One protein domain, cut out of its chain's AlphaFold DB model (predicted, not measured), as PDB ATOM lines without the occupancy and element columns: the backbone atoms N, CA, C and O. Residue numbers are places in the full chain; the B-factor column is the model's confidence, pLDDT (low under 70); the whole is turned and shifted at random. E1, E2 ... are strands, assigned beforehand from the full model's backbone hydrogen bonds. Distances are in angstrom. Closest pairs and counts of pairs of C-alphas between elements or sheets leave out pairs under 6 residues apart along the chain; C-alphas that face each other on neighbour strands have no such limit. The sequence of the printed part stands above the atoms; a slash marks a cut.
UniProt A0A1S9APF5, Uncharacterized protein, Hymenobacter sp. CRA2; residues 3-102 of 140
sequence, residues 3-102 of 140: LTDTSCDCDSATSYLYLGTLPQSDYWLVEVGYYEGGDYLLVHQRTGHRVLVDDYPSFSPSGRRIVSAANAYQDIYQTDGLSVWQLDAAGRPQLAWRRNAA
ATOM      1  N   LEU A   3     -48.631  50.709  30.204       77.50
ATOM      2  CA  LEU A   3     -49.940  51.216  29.806       77.50
ATOM      3  C   LEU A   3     -50.922  50.926  30.946       77.50
ATOM      4  O   LEU A   3     -50.797  49.911  31.623       77.50
ATOM      5  N   THR A   4     -51.906  51.790  31.151       70.06
ATOM      6  CA  THR A   4     -52.971  51.561  32.136       70.06
ATOM      7  C   THR A   4     -54.301  51.779  31.439       70.06
ATOM      8  O   THR A   4     -54.456  52.783  30.743       70.06
ATOM      9  N   ASP A   5     -55.232  50.842  31.592       68.56
ATOM     10  CA  ASP A   5     -56.598  51.002  31.103       68.56
ATOM     11  C   ASP A   5     -57.441  51.628  32.220       68.56
ATOM     12  O   ASP A   5     -57.811  50.972  33.193       68.56
ATOM     13  N   THR A   6     -57.658  52.940  32.130       58.69
ATOM     14  CA  THR A   6     -58.443  53.707  33.103       58.69
ATOM     15  C   THR A   6     -59.758  54.145  32.469       58.69
ATOM     16  O   THR A   6     -59.804  55.177  31.796       58.69
ATOM     17  N   SER A   7     -60.836  53.393  32.700       56.97
ATOM     18  CA  SER A   7     -62.205  53.855  32.417       56.97
ATOM     19  C   SER A   7     -62.893  54.489  33.642       56.97
ATOM     20  O   SER A   7     -63.810  55.288  33.464       56.97
ATOM     21  N   CYS A   8     -62.411  54.239  34.867       56.66
ATOM     22  CA  CYS A   8     -62.688  55.040  36.068       56.66
ATOM     23  C   CYS A   8     -61.589  54.872  37.134       56.66
ATOM     24  O   CYS A   8     -60.851  53.890  37.116       56.66
ATOM     25  N   ASP A   9     -61.482  55.844  38.048       54.19
ATOM     26  CA  ASP A   9     -60.635  55.804  39.254       54.19
ATOM     27  C   ASP A   9     -61.363  55.001  40.347       54.19
ATOM     28  O   ASP A   9     -61.982  55.537  41.265       54.19
ATOM     29  N   CYS A  10     -61.451  53.698  40.116       61.34
ATOM     30  CA  CYS A  10     -62.285  52.747  40.841       61.34
ATOM     31  C   CYS A  10     -61.514  51.417  40.959       61.34
ATOM     32  O   CYS A  10     -60.593  51.170  40.176       61.34
ATOM     33  N   ASP A  11     -61.903  50.547  41.896       61.44
ATOM     34  CA  ASP A  11     -61.241  49.271  42.249       61.44
ATOM     35  C   ASP A  11     -61.115  48.235  41.096       61.44
ATOM     36  O   ASP A  11     -60.729  47.090  41.314       61.44
ATOM     37  N   SER A  12     -61.431  48.608  39.850       67.25
ATOM     38  CA  SER A  12     -61.366  47.774  38.643       67.25
ATOM     39  C   SER A  12     -60.279  48.194  37.640       67.25
ATOM     40  O   SER A  12     -60.318  47.775  36.482       67.25
ATOM     41  N   ALA A  13     -59.331  49.052  38.030       75.00
ATOM     42  CA  ALA A  13     -58.242  49.465  37.145       75.00
ATOM     43  C   ALA A  13     -57.342  48.272  36.765       75.00
ATOM     44  O   ALA A  13     -56.848  47.553  37.631       75.00
ATOM     45  N   THR A  14     -57.099  48.087  35.463       86.56
ATOM     46  CA  THR A  14     -56.172  47.067  34.941       86.56
ATOM     47  C   THR A  14     -54.934  47.745  34.365       86.56
ATOM     48  O   THR A  14     -55.033  48.695  33.582       86.56
ATOM     49  N   SER A  15     -53.747  47.264  34.733       89.00
ATOM     50  CA  SER A  15     -52.479  47.778  34.208       89.00
ATOM     51  C   SER A  15     -51.765  46.750  33.342       89.00
ATOM     52  O   SER A  15     -51.861  45.552  33.580       89.00
ATOM     53  N   TYR A  16     -51.043  47.228  32.332       92.81
ATOM     54  CA  TYR A  16     -50.324  46.410  31.364       92.81
ATOM     55  C   TYR A  16     -48.868  46.867  31.286       92.81
ATOM     56  O   TYR A  16     -48.574  48.023  30.973       92.81
ATOM     57  N   LEU A  17     -47.927  45.961  31.521       93.88
ATOM     58  CA  LEU A  17     -46.501  46.237  31.397       93.88
ATOM     59  C   LEU A  17     -45.892  45.350  30.313       93.88
ATOM     60  O   LEU A  17     -45.840  44.134  30.441       93.88
ATOM     61  N   TYR A  18     -45.398  45.965  29.234       94.56
ATOM     62  CA  TYR A  18     -44.650  45.233  28.212       94.56
ATOM     63  C   TYR A  18     -43.275  44.833  28.752       94.56
ATOM     64  O   TYR A  18     -42.455  45.714  29.044       94.56
ATOM     65  N   LEU A  19     -43.033  43.523  28.836       93.94
ATOM     66  CA  LEU A  19     -41.800  42.937  29.364       93.94
ATOM     67  C   LEU A  19     -40.794  42.554  28.274       93.94
ATOM     68  O   LEU A  19     -39.602  42.473  28.556       93.94
ATOM     69  N   GLY A  20     -41.243  42.360  27.032       92.81
ATOM     70  CA  GLY A  20     -40.362  42.045  25.907       92.81
ATOM     71  C   GLY A  20     -40.856  40.888  25.049       92.81
ATOM     72  O   GLY A  20     -42.025  40.509  25.086       92.81
ATOM     73  N   THR A  21     -39.932  40.316  24.281       91.19
ATOM     74  CA  THR A  21     -40.116  39.057  23.553       91.19
ATOM     75  C   THR A  21     -39.437  37.940  24.332       91.19
ATOM     76  O   THR A  21     -38.287  38.091  24.748       91.19
ATOM     77  N   LEU A  22     -40.130  36.817  24.517       83.44
ATOM     78  CA  LEU A  22     -39.536  35.648  25.162       83.44
ATOM     79  C   LEU A  22     -38.589  34.924  24.192       83.44
ATOM     80  O   LEU A  22     -38.923  34.800  23.007       83.44
ATOM     81  N   PRO A  23     -37.433  34.418  24.666       80.00
ATOM     82  CA  PRO A  23     -36.547  33.598  23.849       80.00
ATOM     83  C   PRO A  23     -37.291  32.426  23.197       80.00
ATOM     84  O   PRO A  23     -38.232  31.885  23.772       80.00
ATOM     85  N   GLN A  24     -36.868  32.050  21.987       83.75
ATOM     86  CA  GLN A  24     -37.440  30.928  21.224       83.75
ATOM     87  C   GLN A  24     -38.953  31.041  20.929       83.75
ATOM     88  O   GLN A  24     -39.601  30.028  20.669       83.75
ATOM     89  N   SER A  25     -39.523  32.253  20.940       84.94
ATOM     90  CA  SER A  25     -40.956  32.462  20.709       84.94
ATOM     91  C   SER A  25     -41.264  33.630  19.765       84.94
ATOM     92  O   SER A  25     -40.582  34.654  19.773       84.94
ATOM     93  N   ASP A  26     -42.373  33.510  19.032       90.56
ATOM     94  CA  ASP A  26     -42.996  34.602  18.266       90.56
ATOM     95  C   ASP A  26     -44.028  35.370  19.112       90.56
ATOM     96  O   ASP A  26     -45.049  35.844  18.606       90.56
ATOM     97  N   TYR A  27     -43.785  35.476  20.421       93.81
ATOM     98  CA  TYR A  27     -44.701  36.076  21.385       93.81
ATOM     99  C   TYR A  27     -44.091  37.298  22.068       93.81
ATOM    100  O   TYR A  27     -42.920  37.315  22.443       93.81
ATOM    101  N   TRP A  28     -44.908  38.330  22.234       94.94
ATOM    102  CA  TRP A  28     -44.676  39.377  23.218       94.94
ATOM    103  C   TRP A  28     -45.233  38.939  24.565       94.94
ATOM    104  O   TRP A  28     -46.316  38.353  24.624       94.94
ATOM    105  N   LEU A  29     -44.506  39.269  25.626       94.75
ATOM    106  CA  LEU A  29     -44.932  39.087  27.002       94.75
ATOM    107  C   LEU A  29     -45.378  40.427  27.584       94.75
ATOM    108  O   LEU A  29     -44.634  41.416  27.572       94.75
ATOM    109  N   VAL A  30     -46.592  40.432  28.114       95.06
ATOM    110  CA  VAL A  30     -47.178  41.559  28.829       95.06
ATOM    111  C   VAL A  30     -47.608  41.067  30.202       95.06
ATOM    112  O   VAL A  30     -48.323  40.081  30.298       95.06
ATOM    113  N   GLU A  31     -47.178  41.734  31.259       93.44
ATOM    114  CA  GLU A  31     -47.722  41.524  32.601       93.44
ATOM    115  C   GLU A  31     -49.028  42.310  32.735       93.44
ATOM    116  O   GLU A  31     -49.093  43.474  32.325       93.44
ATOM    117  N   VAL A  32     -50.061  41.664  33.270       91.94
ATOM    118  CA  VAL A  32     -51.388  42.232  33.510       91.94
ATOM    119  C   VAL A  32     -51.591  42.308  35.015       91.94
ATOM    120  O   VAL A  32     -51.670  41.282  35.674       91.94
ATOM    121  N   GLY A  33     -51.655  43.515  35.565       89.00
ATOM    122  CA  GLY A  33     -51.895  43.728  36.992       89.00
ATOM    123  C   GLY A  33     -53.337  44.141  37.259       89.00
ATOM    124  O   GLY A  33     -53.839  45.049  36.585       89.00
ATOM    125  N   TYR A  34     -53.956  43.524  38.264       85.31
ATOM    126  CA  TYR A  34     -55.280  43.875  38.779       85.31
ATOM    127  C   TYR A  34     -55.161  44.568  40.146       85.31
ATOM    128  O   TYR A  34     -54.056  44.842  40.617       85.31
ATOM    129  N   TYR A  35     -56.298  44.872  40.785       79.31
ATOM    130  CA  TYR A  35     -56.315  45.383  42.162       79.31
ATOM    131  C   TYR A  35     -55.646  44.400  43.137       79.31
ATOM    132  O   TYR A  35     -54.793  44.794  43.932       79.31
ATOM    133  N   GLU A  36     -55.984  43.113  43.015       75.38
ATOM    134  CA  GLU A  36     -55.344  41.998  43.713       75.38
ATOM    135  C   GLU A  36     -54.765  41.028  42.679       75.38
ATOM    136  O   GLU A  36     -55.491  40.495  41.841       75.38
ATOM    137  N   GLY A  37     -53.449  40.818  42.730       80.69
ATOM    138  CA  GLY A  37     -52.752  39.871  41.862       80.69
ATOM    139  C   GLY A  37     -52.534  40.355  40.426       80.69
ATOM    140  O   GLY A  37     -52.542  41.552  40.113       80.69
ATOM    141  N   GLY A  38     -52.286  39.395  39.544       86.94
ATOM    142  CA  GLY A  38     -51.998  39.631  38.140       86.94
ATOM    143  C   GLY A  38     -51.804  38.332  37.370       86.94
ATOM    144  O   GLY A  38     -51.693  37.262  37.958       86.94
ATOM    145  N   ASP A  39     -51.744  38.465  36.052       89.62
ATOM    146  CA  ASP A  39     -51.493  37.394  35.091       89.62
ATOM    147  C   ASP A  39     -50.395  37.817  34.109       89.62
ATOM    148  O   ASP A  39     -49.963  38.974  34.052       89.62
ATOM    149  N   TYR A  40     -50.013  36.900  33.225       91.94
ATOM    150  CA  TYR A  40     -49.233  37.215  32.040       91.94
ATOM    151  C   TYR A  40     -50.046  36.987  30.769       91.94
ATOM    152  O   TYR A  40     -50.676  35.958  30.556       91.94
ATOM    153  N   LEU A  41     -49.993  37.957  29.868       93.94
ATOM    154  CA  LEU A  41     -50.606  37.920  28.553       93.94
ATOM    155  C   LEU A  41     -49.531  37.674  27.495       93.94
ATOM    156  O   LEU A  41     -48.628  38.488  27.284       93.94
ATOM    157  N   LEU A  42     -49.677  36.565  26.780       94.00
ATOM    158  CA  LEU A  42     -48.890  36.259  25.596       94.00
ATOM    159  C   LEU A  42     -49.622  36.765  24.356       94.00
ATOM    160  O   LEU A  42     -50.756  36.364  24.096       94.00
ATOM    161  N   VAL A  43     -48.960  37.613  23.567       94.31
ATOM    162  CA  VAL A  43     -49.498  38.151  22.308       94.31
ATOM    163  C   VAL A  43     -48.642  37.689  21.134       94.31
ATOM    164  O   VAL A  43     -47.467  38.036  21.043       94.31
ATOM    165  N   HIS A  44     -49.223  36.918  20.218       92.81
ATOM    166  CA  HIS A  44     -48.525  36.443  19.027       92.81
ATOM    167  C   HIS A  44     -48.195  37.632  18.111       92.81
ATOM    168  O   HIS A  44     -49.095  38.330  17.644       92.81
ATOM    169  N   GLN A  45     -46.920  37.814  17.768       92.62
ATOM    170  CA  GLN A  45     -46.411  39.019  17.094       92.62
ATOM    171  C   GLN A  45     -47.023  39.243  15.703       92.62
ATOM    172  O   GLN A  45     -47.340  40.367  15.325       92.62
ATOM    173  N   ARG A  46     -47.226  38.163  14.938       91.44
ATOM    174  CA  ARG A  46     -47.813  38.230  13.589       91.44
ATOM    175  C   ARG A  46     -49.343  38.290  13.553       91.44
ATOM    176  O   ARG A  46     -49.897  38.994  12.718       91.44
ATOM    177  N   THR A  47     -50.031  37.493  14.371       90.94
ATOM    178  CA  THR A  47     -51.492  37.305  14.265       90.94
ATOM    179  C   THR A  47     -52.280  38.133  15.274       90.94
ATOM    180  O   THR A  47     -53.492  38.263  15.134       90.94
ATOM    181  N   GLY A  48     -51.619  38.659  16.307       91.38
ATOM    182  CA  GLY A  48     -52.268  39.333  17.427       91.38
ATOM    183  C   GLY A  48     -53.059  38.397  18.345       91.38
ATOM    184  O   GLY A  48     -53.729  38.896  19.247       91.38
ATOM    185  N   HIS A  49     -52.995  37.074  18.136       90.50
ATOM    186  CA  HIS A  49     -53.643  36.082  18.996       90.50
ATOM    187  C   HIS A  49     -53.150  36.215  20.437       90.50
ATOM    188  O   HIS A  49     -51.957  36.419  20.660       90.50
ATOM    189  N   ARG A  50     -54.057  36.075  21.405       92.31
ATOM    190  CA  ARG A  50     -53.773  36.329  22.818       92.31
ATOM    191  C   ARG A  50     -54.130  35.125  23.672       92.31
ATOM    192  O   ARG A  50     -55.164  34.509  23.440       92.31
ATOM    193  N   VAL A  51     -53.301  34.825  24.664       91.31
ATOM    194  CA  VAL A  51     -53.633  33.874  25.732       91.31
ATOM    195  C   VAL A  51     -53.156  34.430  27.070       91.31
ATOM    196  O   VAL A  51     -52.064  34.994  27.141       91.31
ATOM    197  N   LEU A  52     -53.987  34.297  28.103       91.31
ATOM    198  CA  LEU A  52     -53.595  34.561  29.485       91.31
ATOM    199  C   LEU A  52     -52.977  33.298  30.082       91.31
ATOM    200  O   LEU A  52     -53.454  32.190  29.829       91.31
ATOM    201  N   VAL A  53     -51.911  33.478  30.847       89.38
ATOM    202  CA  VAL A  53     -51.247  32.431  31.612       89.38
ATOM    203  C   VAL A  53     -51.005  32.922  33.034       89.38
ATOM    204  O   VAL A  53     -50.635  34.072  33.253       89.38
ATOM    205  N   ASP A  54     -51.206  32.001  33.964       80.62
ATOM    206  CA  ASP A  54     -51.308  32.259  35.403       80.62
ATOM    207  C   ASP A  54     -50.034  32.849  36.055       80.62
ATOM    208  O   ASP A  54     -50.114  33.513  37.076       80.62
ATOM    209  N   ASP A  55     -48.847  32.599  35.488       85.00
ATOM    210  CA  ASP A  55     -47.560  33.114  35.990       85.00
ATOM    211  C   ASP A  55     -46.542  33.159  34.834       85.00
ATOM    212  O   ASP A  55     -46.839  32.719  33.713       85.00
ATOM    213  N   TYR A  56     -45.339  33.672  35.096       87.75
ATOM    214  CA  TYR A  56     -44.294  33.937  34.124       87.75
ATOM    215  C   TYR A  56     -44.021  32.696  33.257       87.75
ATOM    216  O   TYR A  56     -43.548  31.664  33.755       87.75
ATOM    217  N   PRO A  57     -44.297  32.764  31.944       91.38
ATOM    218  CA  PRO A  57     -44.187  31.605  31.079       91.38
ATOM    219  C   PRO A  57     -42.748  31.354  30.627       91.38
ATOM    220  O   PRO A  57     -41.973  32.273  30.363       91.38
ATOM    221  N   SER A  58     -42.415  30.080  30.435       91.25
ATOM    222  CA  SER A  58     -41.152  29.645  29.841       91.25
ATOM    223  C   SER A  58     -41.407  28.732  28.644       91.25
ATOM    224  O   SER A  58     -42.135  27.741  28.749       91.25
ATOM    225  N   PHE A  59     -40.798  29.054  27.504       93.12
ATOM    226  CA  PHE A  59     -40.876  28.245  26.289       93.12
ATOM    227  C   PHE A  59     -39.863  27.102  26.327       93.12
ATOM    228  O   PHE A  59     -38.741  27.267  26.808       93.12
ATOM    229  N   SER A  60     -40.257  25.943  25.798       93.88
ATOM    230  CA  SER A  60     -39.330  24.835  25.585       93.88
ATOM    231  C   SER A  60     -38.275  25.205  24.532       93.88
ATOM    232  O   SER A  60     -38.504  26.123  23.741       93.88
ATOM    233  N   PRO A  61     -37.128  24.505  24.462       94.00
ATOM    234  CA  PRO A  61     -36.052  24.856  23.535       94.00
ATOM    235  C   PRO A  61     -36.473  24.923  22.058       94.00
ATOM    236  O   PRO A  61     -35.986  25.789  21.333       94.00
ATOM    237  N   SER A  62     -37.393  24.057  21.613       92.38
ATOM    238  CA  SER A  62     -37.972  24.105  20.258       92.38
ATOM    239  C   SER A  62     -39.051  25.173  20.060       92.38
ATOM    240  O   SER A  62     -39.540  25.340  18.944       92.38
ATOM    241  N   GLY A  63     -39.485  25.850  21.125       91.69
ATOM    242  CA  GLY A  63     -40.569  26.830  21.098       91.69
ATOM    243  C   GLY A  63     -41.969  26.223  20.959       91.69
ATOM    244  O   GLY A  63     -42.937  26.959  20.795       91.69
ATOM    245  N   ARG A  64     -42.120  24.890  21.013       92.00
ATOM    246  CA  ARG A  64     -43.409  24.206  20.771       92.00
ATOM    247  C   ARG A  64     -44.269  24.018  22.016       92.00
ATOM    248  O   ARG A  64     -45.444  23.662  21.888       92.00
ATOM    249  N   ARG A  65     -43.698  24.202  23.205       93.50
ATOM    250  CA  ARG A  65     -44.405  24.082  24.483       93.50
ATOM    251  C   ARG A  65     -44.144  25.298  25.352       93.50
ATOM    252  O   ARG A  65     -43.075  25.896  25.282       93.50
ATOM    253  N   ILE A  66     -45.118  25.620  26.190       93.44
ATOM    254  CA  ILE A  66     -45.029  26.666  27.205       93.44
ATOM    255  C   ILE A  66     -45.325  26.014  28.545       93.44
ATOM    256  O   ILE A  66     -46.263  25.223  28.649       93.44
ATOM    257  N   VAL A  67     -44.551  26.352  29.566       92.31
ATOM    258  CA  VAL A  67     -44.892  26.047  30.953       92.31
ATOM    259  C   VAL A  67     -45.139  27.345  31.709       92.31
ATOM    260  O   VAL A  67     -44.400  28.311  31.526       92.31
ATOM    261  N   SER A  68     -46.158  27.353  32.557       90.62
ATOM    262  CA  SER A  68     -46.344  28.344  33.616       90.62
ATOM    263  C   SER A  68     -46.631  27.622  34.932       90.62
ATOM    264  O   SER A  68     -47.150  26.499  34.943       90.62
ATOM    265  N   ALA A  69     -46.242  28.239  36.040       85.62
ATOM    266  CA  ALA A  69     -46.420  27.694  37.377       85.62
ATOM    267  C   ALA A  69     -47.245  28.670  38.200       85.62
ATOM    268  O   ALA A  69     -46.714  29.685  38.605       85.62
ATOM    269  N   ALA A  70     -48.507  28.359  38.472       77.06
ATOM    270  CA  ALA A  70     -49.299  29.193  39.363       77.06
ATOM    271  C   ALA A  70     -48.772  29.057  40.798       77.06
ATOM    272  O   ALA A  70     -48.581  27.934  41.288       77.06
ATOM    273  N   ASN A  71     -48.577  30.191  41.464       70.38
ATOM    274  CA  ASN A  71     -48.304  30.268  42.891       70.38
ATOM    275  C   ASN A  71     -49.499  30.931  43.590       70.38
ATOM    276  O   ASN A  71     -49.705  32.139  43.492       70.38
ATOM    277  N   ALA A  72     -50.260  30.139  44.341       59.47
ATOM    278  CA  ALA A  72     -51.454  30.546  45.078       59.47
ATOM    279  C   ALA A  72     -51.188  31.621  46.147       59.47
ATOM    280  O   ALA A  72     -52.126  32.190  46.695       59.47
ATOM    281  N   TYR A  73     -49.923  31.930  46.467       55.78
ATOM    282  CA  TYR A  73     -49.605  33.073  47.330       55.78
ATOM    283  C   TYR A  73     -49.891  34.422  46.669       55.78
ATOM    284  O   TYR A  73     -50.033  35.411  47.384       55.78
ATOM    285  N   GLN A  74     -49.938  34.482  45.336       52.91
ATOM    286  CA  GLN A  74     -50.160  35.726  44.597       52.91
ATOM    287  C   GLN A  74     -51.638  35.981  44.285       52.91
ATOM    288  O   GLN A  74     -52.008  37.128  44.041       52.91
ATOM    289  N   ASP A  75     -52.477  34.946  44.346       53.16
ATOM    290  CA  ASP A  75     -53.906  35.035  44.071       53.16
ATOM    291  C   ASP A  75     -54.658  33.933  44.837       53.16
ATOM    292  O   ASP A  75     -54.444  32.738  44.619       53.16
ATOM    293  N   ILE A  76     -55.565  34.344  45.730       51.28
ATOM    294  CA  ILE A  76     -56.393  33.445  46.552       51.28
ATOM    295  C   ILE A  76     -57.340  32.566  45.719       51.28
ATOM    296  O   ILE A  76     -57.893  31.596  46.243       51.28
ATOM    297  N   TYR A  77     -57.541  32.895  44.441       52.91
ATOM    298  CA  TYR A  77     -58.362  32.130  43.508       52.91
ATOM    299  C   TYR A  77     -57.553  31.122  42.680       52.91
ATOM    300  O   TYR A  77     -58.147  30.292  41.986       52.91
ATOM    301  N   GLN A  78     -56.219  31.135  42.773       59.44
ATOM    302  CA  GLN A  78     -55.360  30.183  42.075       59.44
ATOM    303  C   GLN A  78     -54.966  29.012  42.975       59.44
ATOM    304  O   GLN A  78     -54.693  29.153  44.163       59.44
ATOM    305  N   THR A  79     -54.916  27.811  42.399       60.16
ATOM    306  CA  THR A  79     -54.325  26.645  43.064       60.16
ATOM    307  C   THR A  79     -52.879  26.483  42.620       60.16
ATOM    308  O   THR A  79     -52.630  26.465  41.411       60.16
ATOM    309  N   ASP A  80     -51.968  26.273  43.577       71.81
ATOM    310  CA  ASP A  80     -50.568  25.920  43.319       71.81
ATOM    311  C   ASP A  80     -50.490  24.807  42.274       71.81
ATOM    312  O   ASP A  80     -51.157  23.770  42.395       71.81
ATOM    313  N   GLY A  81     -49.684  25.000  41.233       81.88
ATOM    314  CA  GLY A  81     -49.617  23.996  40.186       81.88
ATOM    315  C   GLY A  81     -48.803  24.366  38.965       81.88
ATOM    316  O   GLY A  81     -48.152  25.401  38.890       81.88
ATOM    317  N   LEU A  82     -48.847  23.464  37.993       88.62
ATOM    318  CA  LEU A  82     -48.203  23.609  36.696       88.62
ATOM    319  C   LEU A  82     -49.243  23.528  35.592       88.62
ATOM    320  O   LEU A  82     -50.064  22.608  35.582       88.62
ATOM    321  N   SER A  83     -49.127  24.430  34.629       90.69
ATOM    322  CA  SER A  83     -49.852  24.401  33.367       90.69
ATOM    323  C   SER A  83     -48.848  24.244  32.231       90.69
ATOM    324  O   SER A  83     -47.860  24.972  32.146       90.69
ATOM    325  N   VAL A  84     -49.092  23.273  31.356       92.19
ATOM    326  CA  VAL A  84     -48.316  23.040  30.139       92.19
ATOM    327  C   VAL A  84     -49.225  23.247  28.943       92.19
ATOM    328  O   VAL A  84     -50.269  22.603  28.805       92.19
ATOM    329  N   TRP A  85     -48.784  24.115  28.048       92.88
ATOM    330  CA  TRP A  85     -49.456  24.432  26.803       92.88
ATOM    331  C   TRP A  85     -48.641  23.902  25.631       92.88
ATOM    332  O   TRP A  85     -47.412  23.975  25.636       92.88
ATOM    333  N   GLN A  86     -49.322  23.397  24.612       93.62
ATOM    334  CA  GLN A  86     -48.727  22.998  23.345       93.62
ATOM    335  C   GLN A  86     -49.155  23.978  22.260       93.62
ATOM    336  O   GLN A  86     -50.329  24.335  22.172       93.62
ATOM    337  N   LEU A  87     -48.217  24.418  21.426       91.25
ATOM    338  CA  LEU A  87     -48.551  25.248  20.275       91.25
ATOM    339  C   LEU A  87     -49.079  24.382  19.130       91.25
ATOM    340  O   LEU A  87     -48.452  23.387  18.751       91.25
ATOM    341  N   ASP A  88     -50.215  24.780  18.556       90.31
ATOM    342  CA  ASP A  88     -50.709  24.203  17.307       90.31
ATOM    343  C   ASP A  88     -49.855  24.646  16.099       90.31
ATOM    344  O   ASP A  88     -48.934  25.457  16.214       90.31
ATOM    345  N   ALA A  89     -50.158  24.123  14.907       87.38
ATOM    346  CA  ALA A  89     -49.426  24.463  13.682       87.38
ATOM    347  C   ALA A  89     -49.516  25.954  13.289       87.38
ATOM    348  O   ALA A  89     -48.688  26.437  12.522       87.38
ATOM    349  N   ALA A  90     -50.512  26.681  13.801       86.12
ATOM    350  CA  ALA A  90     -50.660  28.122  13.617       86.12
ATOM    351  C   ALA A  90     -49.981  28.930  14.741       86.12
ATOM    352  O   ALA A  90     -50.107  30.156  14.769       86.12
ATOM    353  N   GLY A  91     -49.282  28.256  15.657       85.94
ATOM    354  CA  GLY A  91     -48.601  28.845  16.799       85.94
ATOM    355  C   GLY A  91     -49.518  29.136  17.981       85.94
ATOM    356  O   GLY A  91     -49.058  29.776  18.918       85.94
ATOM    357  N   ARG A  92     -50.792  28.716  17.977       89.12
ATOM    358  CA  ARG A  92     -51.756  29.035  19.045       89.12
ATOM    359  C   ARG A  92     -51.586  28.093  20.241       89.12
ATOM    360  O   ARG A  92     -51.598  26.879  20.028       89.12
ATOM    361  N   PRO A  93     -51.500  28.600  21.482       91.31
ATOM    362  CA  PRO A  93     -51.336  27.759  22.660       91.31
ATOM    363  C   PRO A  93     -52.634  27.018  22.977       91.31
ATOM    364  O   PRO A  93     -53.704  27.620  23.030       91.31
ATOM    365  N   GLN A  94     -52.528  25.712  23.186       92.25
ATOM    366  CA  GLN A  94     -53.599  24.821  23.619       92.25
ATOM    367  C   GLN A  94     -53.197  24.213  24.957       92.25
ATOM    368  O   GLN A  94     -52.083  23.699  25.077       92.25
ATOM    369  N   LEU A  95     -54.070  24.271  25.966       90.62
ATOM    370  CA  LEU A  95     -53.772  23.664  27.261       90.62
ATOM    371  C   LEU A  95     -53.671  22.148  27.071       90.62
ATOM    372  O   LEU A  95     -54.665  21.488  26.783       90.62
ATOM    373  N   ALA A  96     -52.465  21.605  27.213       90.69
ATOM    374  CA  ALA A  96     -52.210  20.180  27.044       90.69
ATOM    375  C   ALA A  96     -52.374  19.437  28.371       90.69
ATOM    376  O   ALA A  96     -52.847  18.303  28.411       90.69
ATOM    377  N   TRP A  97     -51.965  20.073  29.468       86.62
ATOM    378  CA  TRP A  97     -51.975  19.464  30.788       86.62
ATOM    379  C   TRP A  97     -51.946  20.526  31.884       86.62
ATOM    380  O   TRP A  97     -51.228  21.516  31.773       86.62
ATOM    381  N   ARG A  98     -52.686  20.292  32.969       87.88
ATOM    382  CA  ARG A  98     -52.597  21.068  34.208       87.88
ATOM    383  C   ARG A  98     -52.570  20.114  35.390       87.88
ATOM    384  O   ARG A  98     -53.286  19.111  35.393       87.88
ATOM    385  N   ARG A  99     -51.764  20.423  36.401       83.06
ATOM    386  CA  ARG A  99     -51.730  19.663  37.648       83.06
ATOM    387  C   ARG A  99     -51.588  20.577  38.843       83.06
ATOM    388  O   ARG A  99     -50.625  21.332  38.934       83.06
ATOM    389  N   ASN A 100     -52.496  20.391  39.791       83.75
ATOM    390  CA  ASN A 100     -52.377  20.984  41.110       83.75
ATOM    391  C   ASN A 100     -51.275  20.267  41.889       83.75
ATOM    392  O   ASN A 100     -51.119  19.040  41.810       83.75
ATOM    393  N   ALA A 101     -50.514  21.039  42.643       79.88
ATOM    394  CA  ALA A 101     -49.390  20.572  43.417       79.88
ATOM    395  C   ALA A 101     -49.618  20.856  44.903       79.88
ATOM    396  O   ALA A 101     -50.106  21.909  45.286       79.88
ATOM    397  N   ALA A 102     -49.206  19.914  45.754       82.00
ATOM    398  CA  ALA A 102     -49.094  20.136  47.200       82.00
ATOM    399  C   ALA A 102     -47.781  20.865  47.566       82.00
ATOM    400  O   ALA A 102     -47.278  20.743  48.679       82.00
TER     401      ALA A 102
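AT A GLANCE: This is residues 3 to 102 of the 140 residues of an uncharacterized protein of Hymenobacter sp. CRA2 (UniProt A0A1S9APF5). A flat domain of two antiparallel sheets: a large, strongly twisted one of E1 to E5 and a small one of E6 to E8, which overlap only a little, where edge strand E5 comes near the small sheet. E1 lies at the far edge of the large sheet. The printed part has 100 residues with eight named strands, E1 to E8 in chain order, and no named helix: all strand. It is compact, with a radius of gyration of the C-alphas of 14.2 A and spans of 43 by 37 by 18 A.

HOW THE PARTS SIT: E1, residues 3 to 5, E2, residues 14 to 21, E3, residues 27 to 33, E4, residues 38 to 44, and E5, residues 50 to 53, form a meander, each strand the antiparallel neighbour of the one before. Within hydrogen-bond range are N 3 and O 16, 2.8 A, N 17 and O 31, 2.9 A, N 30 and O 41, 2.9 A, and N 42 and O 51, 2.9 A. E6, residues 65 to 70, E7, residues 81 to 87, and E8, residues 93 to 100, form a second meander, with N 68 and O 83 at 3.0 A and N 84 and O 97 at 2.8 A. The closest C-alphas of E5 and E6, Val 53 and Ser 68, are 6.7 A apart; those of E5 and E8, Val 51 and Pro 93, 7.2 A. E4 and E6 are apart.

IN THESE COORDINATES: E2 is 21.3 A long, E3 18.8 A, E4 19.7 A, E6 16.5 A, E7 20.0 A and E8 19.7 A. E8 bends by 58 degrees at residue 96. C-alpha 3 is at (-49.940, 51.216, 29.806) and C-alpha 100 at (-52.377, 20.984, 41.110).

THE WHOLE: The C-alphas farthest apart, of Asp 9 and Ser 62, are 43.4 A apart. The printed part has no cut. The link from E5 to E6 is long; its residues 58 to 59 pair antiparallel with 66 to 67 of E6. pLDDT is under 70 at residues 5 to 12 and 72 to 79.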